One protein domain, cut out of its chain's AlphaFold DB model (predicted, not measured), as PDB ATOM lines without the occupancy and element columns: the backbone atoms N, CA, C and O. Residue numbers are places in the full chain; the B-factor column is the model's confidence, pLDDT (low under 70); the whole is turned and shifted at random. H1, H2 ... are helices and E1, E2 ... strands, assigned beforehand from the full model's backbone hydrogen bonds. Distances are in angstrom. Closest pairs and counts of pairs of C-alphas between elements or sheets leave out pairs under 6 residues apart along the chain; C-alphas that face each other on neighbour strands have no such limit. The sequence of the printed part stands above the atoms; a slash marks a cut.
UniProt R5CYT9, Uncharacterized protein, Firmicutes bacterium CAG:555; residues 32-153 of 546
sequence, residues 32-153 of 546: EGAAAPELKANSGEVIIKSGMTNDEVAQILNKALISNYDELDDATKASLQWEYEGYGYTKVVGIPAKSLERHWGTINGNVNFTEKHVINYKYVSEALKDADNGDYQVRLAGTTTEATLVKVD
ATOM      1  N   GLU A  32     -38.585 -69.452  -3.929       42.47
ATOM      2  CA  GLU A  32     -38.854 -70.791  -3.403       42.47
ATOM      3  C   GLU A  32     -37.520 -71.540  -3.178       42.47
ATOM      4  O   GLU A  32     -36.832 -71.894  -4.134       42.47
ATOM      5  N   GLY A  33     -37.119 -71.701  -1.907       56.72
ATOM      6  CA  GLY A  33     -35.864 -72.348  -1.492       56.72
ATOM      7  C   GLY A  33     -34.819 -71.465  -0.783       56.72
ATOM      8  O   GLY A  33     -33.818 -72.014  -0.328       56.72
ATOM      9  N   ALA A  34     -35.016 -70.146  -0.657       62.91
ATOM     10  CA  ALA A  34     -34.109 -69.269   0.097       62.91
ATOM     11  C   ALA A  34     -34.403 -69.285   1.614       62.91
ATOM     12  O   ALA A  34     -35.564 -69.334   2.027       62.91
ATOM     13  N   ALA A  35     -33.356 -69.245   2.447       76.12
ATOM     14  CA  ALA A  35     -33.488 -69.177   3.903       76.12
ATOM     15  C   ALA A  35     -34.136 -67.844   4.322       76.12
ATOM     16  O   ALA A  35     -33.709 -66.777   3.887       76.12
ATOM     17  N   ALA A  36     -35.181 -67.898   5.153       81.56
ATOM     18  CA  ALA A  36     -35.861 -66.700   5.643       81.56
ATOM     19  C   ALA A  36     -35.041 -66.021   6.758       81.56
ATOM     20  O   ALA A  36     -34.443 -66.728   7.568       81.56
ATOM     21  N   PRO A  37     -35.019 -64.679   6.845       86.94
ATOM     22  CA  PRO A  37     -34.294 -63.971   7.895       86.94
ATOM     23  C   PRO A  37     -34.929 -64.212   9.269       86.94
ATOM     24  O   PRO A  37     -36.128 -64.002   9.463       86.94
ATOM     25  N   GLU A  38     -34.109 -64.599  10.240       90.62
ATOM     26  CA  GLU A  38     -34.526 -64.832  11.621       90.62
ATOM     27  C   GLU A  38     -34.110 -63.662  12.522       90.62
ATOM     28  O   GLU A  38     -32.934 -63.308  12.608       90.62
ATOM     29  N   LEU A  39     -35.086 -63.040  13.191       92.75
ATOM     30  CA  LEU A  39     -34.873 -61.851  14.017       92.75
ATOM     31  C   LEU A  39     -34.457 -62.223  15.450       92.75
ATOM     32  O   LEU A  39     -35.164 -62.950  16.148       92.75
ATOM     33  N   LYS A  40     -33.344 -61.656  15.921       93.81
ATOM     34  CA  LYS A  40     -32.923 -61.689  17.327       93.81
ATOM     35  C   LYS A  40     -33.743 -60.703  18.148       93.81
ATOM     36  O   LYS A  40     -34.041 -59.609  17.690       93.81
ATOM     37  N   ALA A  41     -33.989 -61.031  19.412       93.81
ATOM     38  CA  ALA A  41     -34.694 -60.137  20.332       93.81
ATOM     39  C   ALA A  41     -33.898 -58.865  20.708       93.81
ATOM     40  O   ALA A  41     -34.496 -57.874  21.119       93.81
ATOM     41  N   ASN A  42     -32.562 -58.883  20.613       94.19
ATOM     42  CA  ASN A  42     -31.703 -57.760  20.997       94.19
ATOM     43  C   ASN A  42     -30.434 -57.699  20.126       94.19
ATOM     44  O   ASN A  42     -29.867 -58.743  19.795       94.19
ATOM     45  N   SER A  43     -29.987 -56.491  19.768       94.00
ATOM     46  CA  SER A  43     -28.792 -56.268  18.937       94.00
ATOM     47  C   SER A  43     -27.461 -56.376  19.686       94.00
ATOM     48  O   SER A  43     -26.418 -56.474  19.048       94.00
ATOM     49  N   GLY A  44     -27.480 -56.288  21.017       93.56
ATOM     50  CA  GLY A  44     -26.348 -55.787  21.794       93.56
ATOM     51  C   GLY A  44     -26.100 -54.301  21.516       93.56
ATOM     52  O   GLY A  44     -26.850 -53.662  20.776       93.56
ATOM     53  N   GLU A  45     -25.045 -53.736  22.094       95.62
ATOM     54  CA  GLU A  45     -24.626 -52.381  21.731       95.62
ATOM     55  C   GLU A  45     -24.174 -52.339  20.266       95.62
ATOM     56  O   GLU A  45     -23.407 -53.191  19.819       95.62
ATOM     57  N   VAL A  46     -24.619 -51.326  19.522       95.94
ATOM     58  CA  VAL A  46     -24.139 -51.037  18.167       95.94
ATOM     59  C   VAL A  46     -23.803 -49.561  18.017       95.94
ATOM     60  O   VAL A  46     -24.536 -48.679  18.471       95.94
ATOM     61  N   ILE A  47     -22.684 -49.284  17.352       95.31
ATOM     62  CA  ILE A  47     -22.258 -47.912  17.084       95.31
ATOM     63  C   ILE A  47     -22.945 -47.407  15.819       95.31
ATOM     64  O   ILE A  47     -22.671 -47.899  14.727       95.31
ATOM     65  N   ILE A  48     -23.789 -46.385  15.961       95.19
ATOM     66  CA  ILE A  48     -24.419 -45.684  14.836       95.19
ATOM     67  C   ILE A  48     -24.172 -44.184  15.004       95.19
ATOM     68  O   ILE A  48     -24.539 -43.599  16.023       95.19
ATOM     69  N   LYS A  49     -23.549 -43.557  14.001       92.69
ATOM     70  CA  LYS A  49     -23.149 -42.139  14.022       92.69
ATOM     71  C   LYS A  49     -23.869 -41.359  12.918       92.69
ATOM     72  O   LYS A  49     -24.049 -41.884  11.824       92.69
ATOM     73  N   SER A  50     -24.181 -40.084  13.152       90.88
ATOM     74  CA  SER A  50     -24.883 -39.205  12.191       90.88
ATOM     75  C   SER A  50     -24.176 -39.057  10.834       90.88
ATOM     76  O   SER A  50     -24.815 -38.888   9.793       90.88
ATOM     77  N   GLY A  51     -22.845 -39.192  10.826       90.31
ATOM     78  CA  GLY A  51     -22.028 -39.190   9.609       90.31
ATOM     79  C   GLY A  51     -22.182 -40.428   8.716       90.31
ATOM     80  O   GLY A  51     -21.710 -40.397   7.585       90.31
ATOM     81  N   MET A  52     -22.831 -41.497   9.192       94.06
ATOM     82  CA  MET A  52     -23.053 -42.714   8.407       94.06
ATOM     83  C   MET A  52     -24.091 -42.494   7.298       94.06
ATOM     84  O   MET A  52     -25.028 -41.691   7.399       94.06
ATOM     85  N   THR A  53     -23.935 -43.235   6.213       94.44
ATOM     86  CA  THR A  53     -24.932 -43.379   5.157       94.44
ATOM     87  C   THR A  53     -26.066 -44.294   5.615       94.44
ATOM     88  O   THR A  53     -25.903 -45.133   6.498       94.44
ATOM     89  N   ASN A  54     -27.235 -44.147   4.998       90.75
ATOM     90  CA  ASN A  54     -28.393 -44.989   5.301       90.75
ATOM     91  C   ASN A  54     -28.109 -46.481   5.048       90.75
ATOM     92  O   ASN A  54     -28.554 -47.333   5.815       90.75
ATOM     93  N   ASP A  55     -27.318 -46.785   4.017       90.44
ATOM     94  CA  ASP A  55     -26.930 -48.155   3.676       90.44
ATOM     95  C   ASP A  55     -26.025 -48.769   4.755       90.44
ATOM     96  O   ASP A  55     -26.217 -49.924   5.130       90.44
ATOM     97  N   GLU A  56     -25.082 -47.998   5.311       94.25
ATOM     98  CA  GLU A  56     -24.245 -48.449   6.435       94.25
ATOM     99  C   GLU A  56     -25.092 -48.754   7.676       94.25
ATOM    100  O   GLU A  56     -24.894 -49.786   8.317       94.25
ATOM    101  N   VAL A  57     -26.082 -47.908   7.987       94.81
ATOM    102  CA  VAL A  57     -27.012 -48.135   9.109       94.81
ATOM    103  C   VAL A  57     -27.807 -49.426   8.901       94.81
ATOM    104  O   VAL A  57     -27.892 -50.249   9.811       94.81
ATOM    105  N   ALA A  58     -28.350 -49.641   7.700       93.19
ATOM    106  CA  ALA A  58     -29.085 -50.860   7.374       93.19
ATOM    107  C   ALA A  58     -28.200 -52.114   7.491       93.19
ATOM    108  O   ALA A  58     -28.628 -53.118   8.058       93.19
ATOM    109  N   GLN A  59     -26.949 -52.053   7.021       93.25
ATOM    110  CA  GLN A  59     -25.992 -53.157   7.154       93.25
ATOM    111  C   GLN A  59     -25.654 -53.472   8.617       93.25
ATOM    112  O   GLN A  59     -25.572 -54.648   8.979       93.25
ATOM    113  N   ILE A  60     -25.496 -52.447   9.464       95.19
ATOM    114  CA  ILE A  60     -25.277 -52.617  10.907       95.19
ATOM    115  C   ILE A  60     -26.461 -53.353  11.539       95.19
ATOM    116  O   ILE A  60     -26.252 -54.346  12.236       95.19
ATOM    117  N   LEU A  61     -27.694 -52.913  11.261       95.56
ATOM    118  CA  LEU A  61     -28.900 -53.563  11.782       95.56
ATOM    119  C   LEU A  61     -29.008 -55.009  11.294       95.56
ATOM    120  O   LEU A  61     -29.218 -55.904  12.107       95.56
ATOM    121  N   ASN A  62     -28.794 -55.252   9.998       94.19
ATOM    122  CA  ASN A  62     -28.833 -56.595   9.424       94.19
ATOM    123  C   ASN A  62     -27.873 -57.546  10.148       94.19
ATOM    124  O   ASN A  62     -28.276 -58.621  10.586       94.19
ATOM    125  N   LYS A  63     -26.612 -57.138  10.315       94.44
ATOM    126  CA  LYS A  63     -25.592 -57.976  10.953       94.44
ATOM    127  C   LYS A  63     -25.854 -58.174  12.449       94.44
ATOM    128  O   LYS A  63     -25.617 -59.258  12.982       94.44
ATOM    129  N   ALA A  64     -26.326 -57.137  13.138       95.25
ATOM    130  CA  ALA A  64     -26.561 -57.202  14.574       95.25
ATOM    131  C   ALA A  64     -27.793 -58.052  14.917       95.25
ATOM    132  O   ALA A  64     -27.728 -58.893  15.817       95.25
ATOM    133  N   LEU A  65     -28.893 -57.873  14.181       95.94
ATOM    134  CA  LEU A  65     -30.219 -58.364  14.558       95.94
ATOM    135  C   LEU A  65     -30.694 -59.603  13.803       95.94
ATOM    136  O   LEU A  65     -31.667 -60.203  14.244       95.94
ATOM    137  N   ILE A  66     -30.037 -60.027  12.723       95.00
ATOM    138  CA  ILE A  66     -30.407 -61.265  12.025       95.00
ATOM    139  C   ILE A  66     -29.502 -62.412  12.495       95.00
ATOM    140  O   ILE A  66     -28.279 -62.324  12.395       95.00
ATOM    141  N   SER A  67     -30.074 -63.474  13.073       92.81
ATOM    142  CA  SER A  67     -29.307 -64.608  13.625       92.81
ATOM    143  C   SER A  67     -28.636 -65.444  12.548       92.81
ATOM    144  O   SER A  67     -27.473 -65.798  12.705       92.81
ATOM    145  N   ASN A  68     -29.330 -65.692  11.442       92.38
ATOM    146  CA  ASN A  68     -28.832 -66.454  10.302       92.38
ATOM    147  C   ASN A  68     -28.266 -65.558   9.185       92.38
ATOM    148  O   ASN A  68     -28.280 -65.947   8.022       92.38
ATOM    149  N   TYR A  69     -27.769 -64.355   9.515       91.44
ATOM    150  CA  TYR A  69     -27.329 -63.362   8.523       91.44
ATOM    151  C   TYR A  69     -26.335 -63.932   7.506       91.44
ATOM    152  O   TYR A  69     -26.470 -63.686   6.309       91.44
ATOM    153  N   ASP A  70     -25.358 -64.720   7.955       91.50
ATOM    154  CA  ASP A  70     -24.317 -65.277   7.084       91.50
ATOM    155  C   ASP A  70     -24.843 -66.362   6.126       91.50
ATOM    156  O   ASP A  70     -24.237 -66.586   5.079       91.50
ATOM    157  N   GLU A  71     -25.993 -66.970   6.428       90.31
ATOM    158  CA  GLU A  71     -26.656 -67.996   5.607       90.31
ATOM    159  C   GLU A  71     -27.546 -67.395   4.506       90.31
ATOM    160  O   GLU A  71     -27.954 -68.099   3.579       90.31
ATOM    161  N   LEU A  72     -27.840 -66.093   4.586       87.00
ATOM    162  CA  LEU A  72     -28.658 -65.390   3.599       87.00
ATOM    163  C   LEU A  72     -27.851 -65.068   2.334       87.00
ATOM    164  O   LEU A  72     -26.688 -64.654   2.399       87.00
ATOM    165  N   ASP A  73     -28.496 -65.180   1.173       86.75
ATOM    166  CA  ASP A  73     -27.932 -64.724  -0.097       86.75
ATOM    167  C   ASP A  73     -27.879 -63.184  -0.187       86.75
ATOM    168  O   ASP A  73     -28.577 -62.464   0.535       86.75
ATOM    169  N   ASP A  74     -27.046 -62.658  -1.089       85.62
ATOM    170  CA  ASP A  74     -26.822 -61.213  -1.231       85.62
ATOM    171  C   ASP A  74     -28.086 -60.437  -1.632       85.62
ATOM    172  O   ASP A  74     -28.257 -59.285  -1.225       85.62
ATOM    173  N   ALA A  75     -28.987 -61.051  -2.408       82.94
ATOM    174  CA  ALA A  75     -30.235 -60.407  -2.808       82.94
ATOM    175  C   ALA A  75     -31.189 -60.294  -1.612       82.94
ATOM    176  O   ALA A  75     -31.773 -59.231  -1.388       82.94
ATOM    177  N   THR A  76     -31.276 -61.347  -0.798       83.94
ATOM    178  CA  THR A  76     -32.028 -61.359   0.458       83.94
ATOM    179  C   THR A  76     -31.477 -60.313   1.427       83.94
ATOM    180  O   THR A  76     -32.245 -59.474   1.899       83.94
ATOM    181  N   LYS A  77     -30.154 -60.251   1.634       85.75
ATOM    182  CA  LYS A  77     -29.497 -59.230   2.475       85.75
ATOM    183  C   LYS A  77     -29.794 -57.798   2.017       85.75
ATOM    184  O   LYS A  77     -30.097 -56.945   2.848       85.75
ATOM    185  N   ALA A  78     -29.732 -57.537   0.709       85.06
ATOM    186  CA  ALA A  78     -30.002 -56.214   0.138       85.06
ATOM    187  C   ALA A  78     -31.489 -55.814   0.193       85.06
ATOM    188  O   ALA A  78     -31.809 -54.626   0.157       85.06
ATOM    189  N   SER A  79     -32.399 -56.789   0.278       84.50
ATOM    190  CA  SER A  79     -33.847 -56.553   0.345       84.50
ATOM    191  C   SER A  79     -34.367 -56.200   1.743       84.50
ATOM    192  O   SER A  79     -35.486 -55.701   1.858       84.50
ATOM    193  N   LEU A  80     -33.578 -56.427   2.801       89.38
ATOM    194  CA  LEU A  80     -33.996 -56.154   4.177       89.38
ATOM    195  C   LEU A  80     -34.224 -54.652   4.382       89.38
ATOM    196  O   LEU A  80     -33.340 -53.833   4.136       89.38
ATOM    197  N   GLN A  81     -35.423 -54.298   4.841       92.62
ATOM    198  CA  GLN A  81     -35.820 -52.933   5.183       92.62
ATOM    199  C   GLN A  81     -36.268 -52.891   6.642       92.62
ATOM    200  O   GLN A  81     -36.940 -53.811   7.109       92.62
ATOM    201  N   TRP A  82     -35.923 -51.813   7.342       94.31
ATOM    202  CA  TRP A  82     -36.168 -51.675   8.775       94.31
ATOM    203  C   TRP A  82     -37.055 -50.479   9.095       94.31
ATOM    204  O   TRP A  82     -36.900 -49.384   8.540       94.31
ATOM    205  N   GLU A  83     -37.941 -50.694  10.056       94.06
ATOM    206  CA  GLU A  83     -38.661 -49.647  10.763       94.06
ATOM    207  C   GLU A  83     -38.140 -49.566  12.199       94.06
ATOM    208  O   GLU A  83     -37.751 -50.580  12.784       94.06
ATOM    209  N   TYR A  84     -38.146 -48.367  12.773       95.62
ATOM    210  CA  TYR A  84     -37.863 -48.151  14.186       95.62
ATOM    211  C   TYR A  84     -38.925 -47.264  14.825       95.62
ATOM    212  O   TYR A  84     -39.545 -46.429  14.161       95.62
ATOM    213  N   GLU A  85     -39.136 -47.462  16.120       93.50
ATOM    214  CA  GLU A  85     -40.066 -46.678  16.914       93.50
ATOM    215  C   GLU A  85     -39.360 -45.424  17.454       93.50
ATOM    216  O   GLU A  85     -38.428 -45.499  18.262       93.50
ATOM    217  N   GLY A  86     -39.790 -44.247  16.998       90.94
ATOM    218  CA  GLY A  86     -39.142 -42.977  17.314       90.94
ATOM    219  C   GLY A  86     -40.126 -41.824  17.465       90.94
ATOM    220  O   GLY A  86     -41.294 -41.915  17.095       90.94
ATOM    221  N   TYR A  87     -39.648 -40.714  18.021       89.75
ATOM    222  CA  TYR A  87     -40.419 -39.473  18.043       89.75
ATOM    223  C   TYR A  87     -40.302 -38.747  16.704       89.75
ATOM    224  O   TYR A  87     -39.280 -38.824  16.021       89.75
ATOM    225  N   GLY A  88     -41.344 -38.003  16.352       87.25
ATOM    226  CA  GLY A  88     -41.304 -37.070  15.238       87.25
ATOM    227  C   GLY A  88     -41.043 -35.651  15.707       87.25
ATOM    228  O   GLY A  88     -41.334 -35.276  16.844       87.25
ATOM    229  N   TYR A  89     -40.535 -34.841  14.791       88.06
ATOM    230  CA  TYR A  89     -40.189 -33.455  15.049       88.06
ATOM    231  C   TYR A  89     -40.870 -32.530  14.048       88.06
ATOM    232  O   TYR A  89     -41.102 -32.869  12.887       88.06
ATOM    233  N   THR A  90     -41.230 -31.344  14.522       88.50
ATOM    234  CA  THR A  90     -41.830 -30.285  13.714       88.50
ATOM    235  C   THR A  90     -41.415 -28.915  14.239       88.50
ATOM    236  O   THR A  90     -40.725 -28.805  15.253       88.50
ATOM    237  N   LYS A  91     -41.820 -27.848  13.550       84.56
ATOM    238  CA  LYS A  91     -41.637 -26.467  14.014       84.56
ATOM    239  C   LYS A  91     -42.995 -25.809  14.198       84.56
ATOM    240  O   LYS A  91     -43.725 -25.604  13.231       84.56
ATOM    241  N   VAL A  92     -43.303 -25.424  15.431       75.75
ATOM    242  CA  VAL A  92     -44.519 -24.683  15.777       75.75
ATOM    243  C   VAL A  92     -44.128 -23.229  16.004       75.75
ATOM    244  O   VAL A  92     -43.426 -22.913  16.958       75.75
ATOM    245  N   VAL A  93     -44.531 -22.338  15.091       80.12
ATOM    246  CA  VAL A  93     -44.208 -20.893  15.150       80.12
ATOM    247  C   VAL A  93     -42.692 -20.646  15.308       80.12
ATOM    248  O   VAL A  93     -42.242 -19.805  16.078       80.12
ATOM    249  N   GLY A  94     -41.878 -21.425  14.589       77.75
ATOM    250  CA  GLY A  94     -40.413 -21.327  14.622       77.75
ATOM    251  C   GLY A  94     -39.728 -22.050  15.788       77.75
ATOM    252  O   GLY A  94     -38.505 -22.164  15.769       77.75
ATOM    253  N   ILE A  95     -40.480 -22.596  16.747       79.94
ATOM    254  CA  ILE A  95     -39.946 -23.340  17.895       79.94
ATOM    255  C   ILE A  95     -39.972 -24.847  17.580       79.94
ATOM    256  O   ILE A  95     -41.020 -25.351  17.161       79.94
ATOM    257  N   PRO A  96     -38.856 -25.584  17.746       83.88
ATOM    258  CA  PRO A  96     -38.845 -27.040  17.621       83.88
ATOM    259  C   PRO A  96     -39.826 -27.692  18.600       83.88
ATOM    260  O   PRO A  96     -39.817 -27.390  19.790       83.88
ATOM    261  N   ALA A  97     -40.660 -28.594  18.094       84.88
ATOM    262  CA  ALA A  97     -41.601 -29.376  18.883       84.88
ATOM    263  C   ALA A  97     -41.416 -30.866  18.584       84.88
ATOM    264  O   ALA A  97     -41.234 -31.259  17.430       84.88
ATOM    265  N   LYS A  98     -41.482 -31.676  19.639       89.12
ATOM    266  CA  LYS A  98     -41.391 -33.139  19.614       89.12
ATOM    267  C   LYS A  98     -42.796 -33.736  19.737       89.12
ATOM    268  O   LYS A  98     -43.637 -33.149  20.420       89.12
ATOM    269  N   SER A  99     -43.056 -34.846  19.054       88.38
ATOM    270  CA  SER A  99     -44.315 -35.590  19.169       88.38
ATOM    271  C   SER A  99     -44.512 -36.109  20.598       88.38
ATOM    272  O   SER A  99     -43.537 -36.303  21.332       88.38
ATOM    273  N   LEU A 100     -45.764 -36.295  21.024       85.25
ATOM    274  CA  LEU A 100     -46.048 -36.845  22.357       85.25
ATOM    275  C   LEU A 100     -45.895 -38.362  22.375       85.25
ATOM    276  O   LEU A 100     -45.423 -38.921  23.367       85.25
ATOM    277  N   GLU A 101     -46.269 -39.012  21.276       86.12
ATOM    278  CA  GLU A 101     -46.201 -40.456  21.123       86.12
ATOM    279  C   GLU A 101     -45.043 -40.837  20.198       86.12
ATOM    280  O   GLU A 101     -44.526 -40.025  19.415       86.12
ATOM    281  N   ARG A 102     -44.591 -42.083  20.337       89.38
ATOM    282  CA  ARG A 102     -43.628 -42.686  19.421       89.38
ATOM    283  C   ARG A 102     -44.383 -43.344  18.272       89.38
ATOM    284  O   ARG A 102     -45.478 -43.864  18.458       89.38
ATOM    285  N   HIS A 103     -43.785 -43.312  17.088       88.81
ATOM    286  CA  HIS A 103     -44.366 -43.855  15.865       88.81
ATOM    287  C   HIS A 103     -43.344 -44.717  15.144       88.81
ATOM    288  O   HIS A 103     -42.145 -44.436  15.175       88.81
ATOM    289  N   TRP A 104     -43.835 -45.739  14.449       89.69
ATOM    290  CA  TRP A 104     -43.021 -46.532  13.538       89.69
ATOM    291  C   TRP A 104     -42.687 -45.713  12.291       89.69
ATOM    292  O   TRP A 104     -43.579 -45.269  11.565       89.69
ATOM    293  N   GLY A 105     -41.396 -45.515  12.048       88.19
ATOM    294  CA  GLY A 105     -40.872 -44.843  10.864       88.19
ATOM    295  C   GLY A 105     -39.733 -45.635  10.237       88.19
ATOM    296  O   GLY A 105     -39.171 -46.535  10.856       88.19
ATOM    297  N   THR A 106     -39.369 -45.305   8.998       91.94
ATOM    298  CA  THR A 106     -38.189 -45.916   8.370       91.94
ATOM    299  C   THR A 106     -36.921 -45.492   9.111       91.94
ATOM    300  O   THR A 106     -36.838 -44.361   9.595       91.94
ATOM    301  N   ILE A 107     -35.895 -46.346   9.132       92.88
ATOM    302  CA  ILE A 107     -34.580 -45.991   9.709       92.88
ATOM    303  C   ILE A 107     -33.904 -44.795   9.011       92.88
ATOM    304  O   ILE A 107     -33.023 -44.161   9.585       92.88
ATOM    305  N   ASN A 108     -34.360 -44.442   7.805       92.25
ATOM    306  CA  ASN A 108     -33.880 -43.307   7.012       92.25
ATOM    307  C   ASN A 108     -34.596 -41.986   7.347       92.25
ATOM    308  O   ASN A 108     -34.253 -40.940   6.789       92.25
ATOM    309  N   GLY A 109     -35.607 -42.029   8.217       88.44
ATOM    310  CA  GLY A 109     -36.417 -40.879   8.594       88.44
ATOM    311  C   GLY A 109     -37.352 -40.387   7.491       88.44
ATOM    312  O   GLY A 109     -37.700 -41.113   6.560       88.44
ATOM    313  N   ASN A 110     -37.768 -39.126   7.608       85.81
ATOM    314  CA  ASN A 110     -38.598 -38.400   6.639       85.81
ATOM    315  C   ASN A 110     -40.021 -38.952   6.429       85.81
ATOM    316  O   ASN A 110     -40.693 -38.593   5.455       85.81
ATOM    317  N   VAL A 111     -40.524 -39.774   7.353       86.19
ATOM    318  CA  VAL A 111     -41.917 -40.234   7.333       86.19
ATOM    319  C   VAL A 111     -42.804 -39.167   7.964       86.19
ATOM    320  O   VAL A 111     -42.537 -38.705   9.072       86.19
ATOM    321  N   ASN A 112     -43.858 -38.762   7.256       86.88
ATOM    322  CA  ASN A 112     -44.806 -37.764   7.745       86.88
ATOM    323  C   ASN A 112     -45.975 -38.442   8.457       86.88
ATOM    324  O   ASN A 112     -46.629 -39.309   7.878       86.88
ATOM    325  N   PHE A 113     -46.304 -37.972   9.655       85.31
ATOM    326  CA  PHE A 113     -47.494 -38.398  10.388       85.31
ATOM    327  C   PHE A 113     -48.170 -37.207  11.070       85.31
ATOM    328  O   PHE A 113     -47.622 -36.105  11.141       85.31
ATOM    329  N   THR A 114     -49.421 -37.391  11.493       86.38
ATOM    330  CA  THR A 114     -50.223 -36.332  12.118       86.38
ATOM    331  C   THR A 114     -50.674 -36.780  13.496       86.38
ATOM    332  O   THR A 114     -51.368 -37.786  13.601       86.38
ATOM    333  N   GLU A 115     -50.340 -36.007  14.528       83.38
ATOM    334  CA  GLU A 115     -50.913 -36.182  15.865       83.38
ATOM    335  C   GLU A 115     -51.998 -35.131  16.103       83.38
ATOM    336  O   GLU A 115     -51.874 -33.957  15.725       83.38
ATOM    337  N   LYS A 116     -53.094 -35.566  16.726       79.00
ATOM    338  CA  LYS A 116     -54.198 -34.693  17.110       79.00
ATOM    339  C   LYS A 116     -54.023 -34.270  18.563       79.00
ATOM    340  O   LYS A 116     -54.173 -35.083  19.467       79.00
ATOM    341  N   HIS A 117     -53.800 -32.979  18.772       73.56
ATOM    342  CA  HIS A 117     -53.856 -32.355  20.093       73.56
ATOM    343  C   HIS A 117     -55.128 -31.495  20.164       73.56
ATOM    344  O   HIS A 117     -56.194 -31.905  19.704       73.56
ATOM    345  N   VAL A 118     -55.018 -30.263  20.670       73.75
ATOM    346  CA  VAL A 118     -56.056 -29.231  20.497       73.75
ATOM    347  C   VAL A 118     -56.213 -28.852  19.013       73.75
ATOM    348  O   VAL A 118     -57.317 -28.563  18.560       73.75
ATOM    349  N   ILE A 119     -55.119 -28.919  18.243       76.94
ATOM    350  CA  ILE A 119     -55.070 -28.813  16.776       76.94
ATOM    351  C   ILE A 119     -54.180 -29.929  16.201       76.94
ATOM    352  O   ILE A 119     -53.382 -30.521  16.930       76.94
ATOM    353  N   ASN A 120     -54.333 -30.237  14.910       81.75
ATOM    354  CA  ASN A 120     -53.533 -31.258  14.230       81.75
ATOM    355  C   ASN A 120     -52.140 -30.711  13.893       81.75
ATOM    356  O   ASN A 120     -52.035 -29.722  13.163       81.75
ATOM    357  N   TYR A 121     -51.090 -31.386  14.355       83.00
ATOM    358  CA  TYR A 121     -49.709 -31.078  13.986       83.00
ATOM    359  C   TYR A 121     -49.145 -32.171  13.083       83.00
ATOM    360  O   TYR A 121     -49.385 -33.357  13.297       83.00
ATOM    361  N   LYS A 122     -48.394 -31.755  12.058       87.75
ATOM    362  CA  LYS A 122     -47.638 -32.660  11.189       87.75
ATOM    363  C   LYS A 122     -46.219 -32.782  11.716       87.75
ATOM    364  O   LYS A 122     -45.534 -31.763  11.838       87.75
ATOM    365  N   TYR A 123     -45.802 -34.007  11.983       88.94
ATOM    366  CA  TYR A 123     -44.463 -34.356  12.434       88.94
ATOM    367  C   TYR A 123     -43.736 -35.152  11.356       88.94
ATOM    368  O   TYR A 123     -44.362 -35.832  10.539       88.94
ATOM    369  N   VAL A 124     -42.409 -35.050  11.365       89.19
ATOM    370  CA  VAL A 124     -41.515 -35.813  10.495       89.19
ATOM    371  C   VAL A 124     -40.626 -36.687  11.367       89.19
ATOM    372  O   VAL A 124     -40.045 -36.188  12.331       89.19
ATOM    373  N   SER A 125     -40.529 -37.977  11.054       88.81
ATOM    374  CA  SER A 125     -39.612 -38.875  11.755       88.81
ATOM    375  C   SER A 125     -38.156 -38.503  11.458       88.81
ATOM    376  O   SER A 125     -37.794 -38.191  10.320       88.81
ATOM    377  N   GLU A 126     -37.314 -38.550  12.483       90.56
ATOM    378  CA  GLU A 126     -35.865 -38.402  12.338       90.56
ATOM    379  C   GLU A 126     -35.254 -39.658  11.690       90.56
ATOM    380  O   GLU A 126     -35.907 -40.698  11.610       90.56
ATOM    381  N   ALA A 127     -34.035 -39.566  11.158       92.88
ATOM    382  CA  ALA A 127     -33.292 -40.756  10.751       92.88
ATOM    383  C   ALA A 127     -32.639 -41.398  11.982       92.88
ATOM    384  O   ALA A 127     -32.144 -40.701  12.865       92.88
ATOM    385  N   LEU A 128     -32.553 -42.728  12.025       94.50
ATOM    386  CA  LEU A 128     -32.005 -43.454  13.178       94.50
ATOM    387  C   LEU A 128     -30.557 -43.047  13.505       94.50
ATOM    388  O   LEU A 128     -30.149 -43.048  14.663       94.50
ATOM    389  N   LYS A 129     -29.778 -42.672  12.486       93.50
ATOM    390  CA  LYS A 129     -28.405 -42.183  12.658       93.50
ATOM    391  C   LYS A 129     -28.294 -40.826  13.350       93.50
ATOM    392  O   LYS A 129     -27.257 -40.551  13.949       93.50
ATOM    393  N   ASP A 130     -29.336 -40.006  13.244       92.25
ATOM    394  CA  ASP A 130     -29.388 -38.652  13.794       92.25
ATOM    395  C   ASP A 130     -30.068 -38.632  15.170       92.25
ATOM    396  O   ASP A 130     -29.849 -37.708  15.946       92.25
ATOM    397  N   ALA A 131     -30.818 -39.689  15.503       91.56
ATOM    398  CA  ALA A 131     -31.383 -39.887  16.830       91.56
ATOM    399  C   ALA A 131     -30.288 -39.966  17.913       91.56
ATOM    400  O   ALA A 131     -29.147 -40.346  17.638       91.56
ATOM    401  N   ASP A 132     -30.637 -39.659  19.163       92.56
ATOM    402  CA  ASP A 132     -29.730 -39.777  20.313       92.56
ATOM    403  C   ASP A 132     -29.294 -41.236  20.582       92.56
ATOM    404  O   ASP A 132     -29.687 -42.184  19.900       92.56
ATOM    405  N   ASN A 133     -28.396 -41.442  21.546       94.06
ATOM    406  CA  ASN A 133     -28.062 -42.790  22.011       94.06
ATOM    407  C   ASN A 133     -29.161 -43.314  22.936       94.06
ATOM    408  O   ASN A 133     -29.721 -42.559  23.731       94.06
ATOM    409  N   GLY A 134     -29.435 -44.613  22.861       93.75
ATOM    410  CA  GLY A 134     -30.455 -45.250  23.679       93.75
ATOM    411  C   GLY A 134     -31.045 -46.496  23.039       93.75
ATOM    412  O   GLY A 134     -30.561 -46.989  22.016       93.75
ATOM    413  N   ASP A 135     -32.118 -46.968  23.663       96.25
ATOM    414  CA  ASP A 135     -32.806 -48.191  23.275       96.25
ATOM    415  C   ASP A 135     -34.004 -47.870  22.375       96.25
ATOM    416  O   ASP A 135     -34.890 -47.080  22.729       96.25
ATOM    417  N   TYR A 136     -34.042 -48.520  21.216       95.75
ATOM    418  CA  TYR A 136     -35.078 -48.356  20.202       95.75
ATOM    419  C   TYR A 136     -35.710 -49.703  19.881       95.75
ATOM    420  O   TYR A 136     -35.005 -50.689  19.690       95.75
ATOM    421  N   GLN A 137     -37.037 -49.748  19.778       96.81
ATOM    422  CA  GLN A 137     -37.698 -50.906  19.181       96.81
ATOM    423  C   GLN A 137     -37.547 -50.823  17.663       96.81
ATOM    424  O   GLN A 137     -37.776 -49.769  17.068       96.81
ATOM    425  N   VAL A 138     -37.131 -51.922  17.043       96.12
ATOM    426  CA  VAL A 138     -36.939 -52.055  15.597       96.12
ATOM    427  C   VAL A 138     -37.625 -53.311  15.085       96.12
ATOM    428  O   VAL A 138     -37.768 -54.294  15.808       96.12
ATOM    429  N   ARG A 139     -38.039 -53.299  13.822       94.31
ATOM    430  CA  ARG A 139     -38.650 -54.458  13.163       94.31
ATOM    431  C   ARG A 139     -38.366 -54.451  11.672       94.31
ATOM    432  O   ARG A 139     -38.122 -53.396  11.083       94.31
ATOM    433  N   LEU A 140     -38.452 -55.621  11.047       92.44
ATOM    434  CA  LEU A 140     -38.476 -55.700   9.590       92.44
ATOM    435  C   LEU A 140     -39.746 -55.013   9.079       92.44
ATOM    436  O   LEU A 140     -40.835 -55.224   9.623       92.44
ATOM    437  N   ALA A 141     -39.605 -54.179   8.053       89.56
ATOM    438  CA  ALA A 141     -40.703 -53.381   7.526       89.56
ATOM    439  C   ALA A 141     -41.906 -54.264   7.154       89.56
ATOM    440  O   ALA A 141     -41.764 -55.313   6.521       89.56
ATOM    441  N   GLY A 142     -43.105 -53.848   7.572       84.62
ATOM    442  CA  GLY A 142     -44.339 -54.605   7.334       84.62
ATOM    443  C   GLY A 142     -44.534 -55.850   8.210       84.62
ATOM    444  O   GLY A 142     -45.451 -56.627   7.943       84.62
ATOM    445  N   THR A 143     -43.715 -56.051   9.247       87.38
ATOM    446  CA  THR A 143     -43.891 -57.117  10.250       87.38
ATOM    447  C   THR A 143     -44.317 -56.550  11.609       87.38
ATOM    448  O   THR A 143     -44.319 -55.338  11.813       87.38
ATOM    449  N   THR A 144     -44.704 -57.421  12.542       89.69
ATOM    450  CA  THR A 144     -45.058 -57.050  13.928       89.69
ATOM    451  C   THR A 144     -44.083 -57.604  14.963       89.69
ATOM    452  O   THR A 144     -44.275 -57.378  16.152       89.69
ATOM    453  N   THR A 145     -43.082 -58.379  14.541       91.94
ATOM    454  CA  THR A 145     -42.077 -58.934  15.452       91.94
ATOM    455  C   THR A 145     -41.010 -57.883  15.693       91.94
ATOM    456  O   THR A 145     -40.358 -57.429  14.755       91.94
ATOM    457  N   GLU A 146     -40.845 -57.506  16.951       94.94
ATOM    458  CA  GLU A 146     -39.968 -56.420  17.367       94.94
ATOM    459  C   GLU A 146     -38.682 -56.964  17.991       94.94
ATOM    460  O   GLU A 146     -38.640 -58.069  18.540       94.94
ATOM    461  N   ALA A 147     -37.634 -56.157  17.906       96.44
ATOM    462  CA  ALA A 147     -36.361 -56.363  18.563       96.44
ATOM    463  C   ALA A 147     -35.883 -55.061  19.205       96.44
ATOM    464  O   ALA A 147     -36.175 -53.969  18.719       96.44
ATOM    465  N   THR A 148     -35.079 -55.177  20.254       97.69
ATOM    466  CA  THR A 148     -34.453 -54.021  20.899       97.69
ATOM    467  C   THR A 148     -33.089 -53.738  20.273       97.69
ATOM    468  O   THR A 148     -32.166 -54.549  20.368       97.69
ATOM    469  N   LEU A 149     -32.951 -52.560  19.674       97.56
ATOM    470  CA  LEU A 149     -31.694 -51.979  19.226       97.56
ATOM    471  C   LEU A 149     -31.094 -51.113  20.341       97.56
ATOM    472  O   LEU A 149     -31.738 -50.159  20.772       97.56
ATOM    473  N   VAL A 150     -29.853 -51.380  20.747       97.19
ATOM    474  CA  VAL A 150     -29.114 -50.544  21.712       97.19
ATOM    475  C   VAL A 150     -28.095 -49.693  20.954       97.19
ATOM    476  O   VAL A 150     -27.009 -50.155  20.602       97.19
ATOM    477  N   LYS A 151     -28.449 -48.439  20.665       96.00
ATOM    478  CA  LYS A 151     -27.590 -47.505  19.926       96.00
ATOM    479  C   LYS A 151     -26.650 -46.767  20.877       96.00
ATOM    480  O   LYS A 151     -27.103 -46.083  21.796       96.00
ATOM    481  N   VAL A 152     -25.351 -46.823  20.592       95.44
ATOM    482  CA  VAL A 152     -24.302 -46.134  21.358       95.44
ATOM    483  C   VAL A 152     -23.365 -45.323  20.457       95.44
ATOM    484  O   VAL A 152     -23.268 -45.545  19.254       95.44
ATOM    485  N   ASP A 153     -22.646 -44.374  21.047       91.62
ATOM    486  CA  ASP A 153     -21.541 -43.636  20.422       91.62
ATOM    487  C   ASP A 153     -20.197 -44.369  20.546       91.62
ATOM    488  O   ASP A 153     -19.361 -44.299  19.639       91.62
TER     489      ASP A 153
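This is residues 32 to 153 of the 546 residues of an uncharacterized protein of Firmicutes bacterium CAG:555 (UniProt R5CYT9). Two strongly twisted sheets follow each other along an elongated domain: a five-stranded sheet with H1 packed beside it, mostly along E1, and a four-stranded sheet made of two hairpins, E3 with E4 and E6 with E7. E2 of the first sheet runs on into E3 of the second, while short H2 lies at the far end from the hairpins. The printed part has 122 residues, in the order E1 H1 H2 E2 E3 E4 E5 E6 E7 E8 E9, a mixed class of helices and strands. The mixed sheet runs E1 E9 E8 E2 E5, the antiparallel one E4 E3 E7 E6. The whole is compact, with a radius of gyration of the C-alphas of 15.7 A, and spans 53 by 32 by 22 A.

Start at C-alpha 42, at (-31.703, -57.760, 20.997), where E1 begins; it runs to residue 47, 14.2 A. Go on to H1, residues 54 to 65, 16.4 A long, and H2, residues 74 to 79. Next come E2, residues 82 to 86, E3, residues 88 to 92, E4, residues 95 to 98, E5, residues 103 to 106, and E6, residues 112 to 116. E7, residues 120 to 125, measures 16.1 A, and E8, residues 134 to 140, 19.3 A. E9, residues 147 to 152, measures 16.1 A and ends at C-alpha 152, (-24.302, -46.134, 21.358).

Look first at E1 and E9, parallel, with N 46 and O 150 2.9 A apart. The hairpin E8 and E9 is antiparallel, with N 138 and O 147 at 2.8 A. E8 and E2 are antiparallel, N 85 and O 137 at 2.8 A, and so are E2 and E5, N 84 and O 105 at 2.8 A. E1, H1 H2 and E2 form a split strand-helix-strand unit, two strands of one sheet that are not neighbours, with helices between them along the chain and E9 and E8 between them in the sheet, its crossover right-handed. H1 is on this sheet at a height of 4.6 A; its closest C-alphas to E1 are Ala 64 and Ser 43, 5.0 A. H2 is close to H1 but not clearly touching, Lys 77 and Asn 62 having the closest C-alphas at 7.5 A. E2 runs on into E3 at 48 degrees. In the second sheet, N 97 and O 90 of E4 and E3 are 2.8 A apart, N 89 and O 124 of E3 and E7 2.8 A, and N 123 and O 113 of E7 and E6 2.9 A. In H1 and H2 every O i to N i+4 pair is within hydrogen-bond range.

The two C-alphas farthest apart, Gly 33 and Val 93, stand 54.7 A from each other. The printed part has no cut, and no link is long. Mean pLDDT of the printed part is 89.0; residues 32 to 34 are under 70.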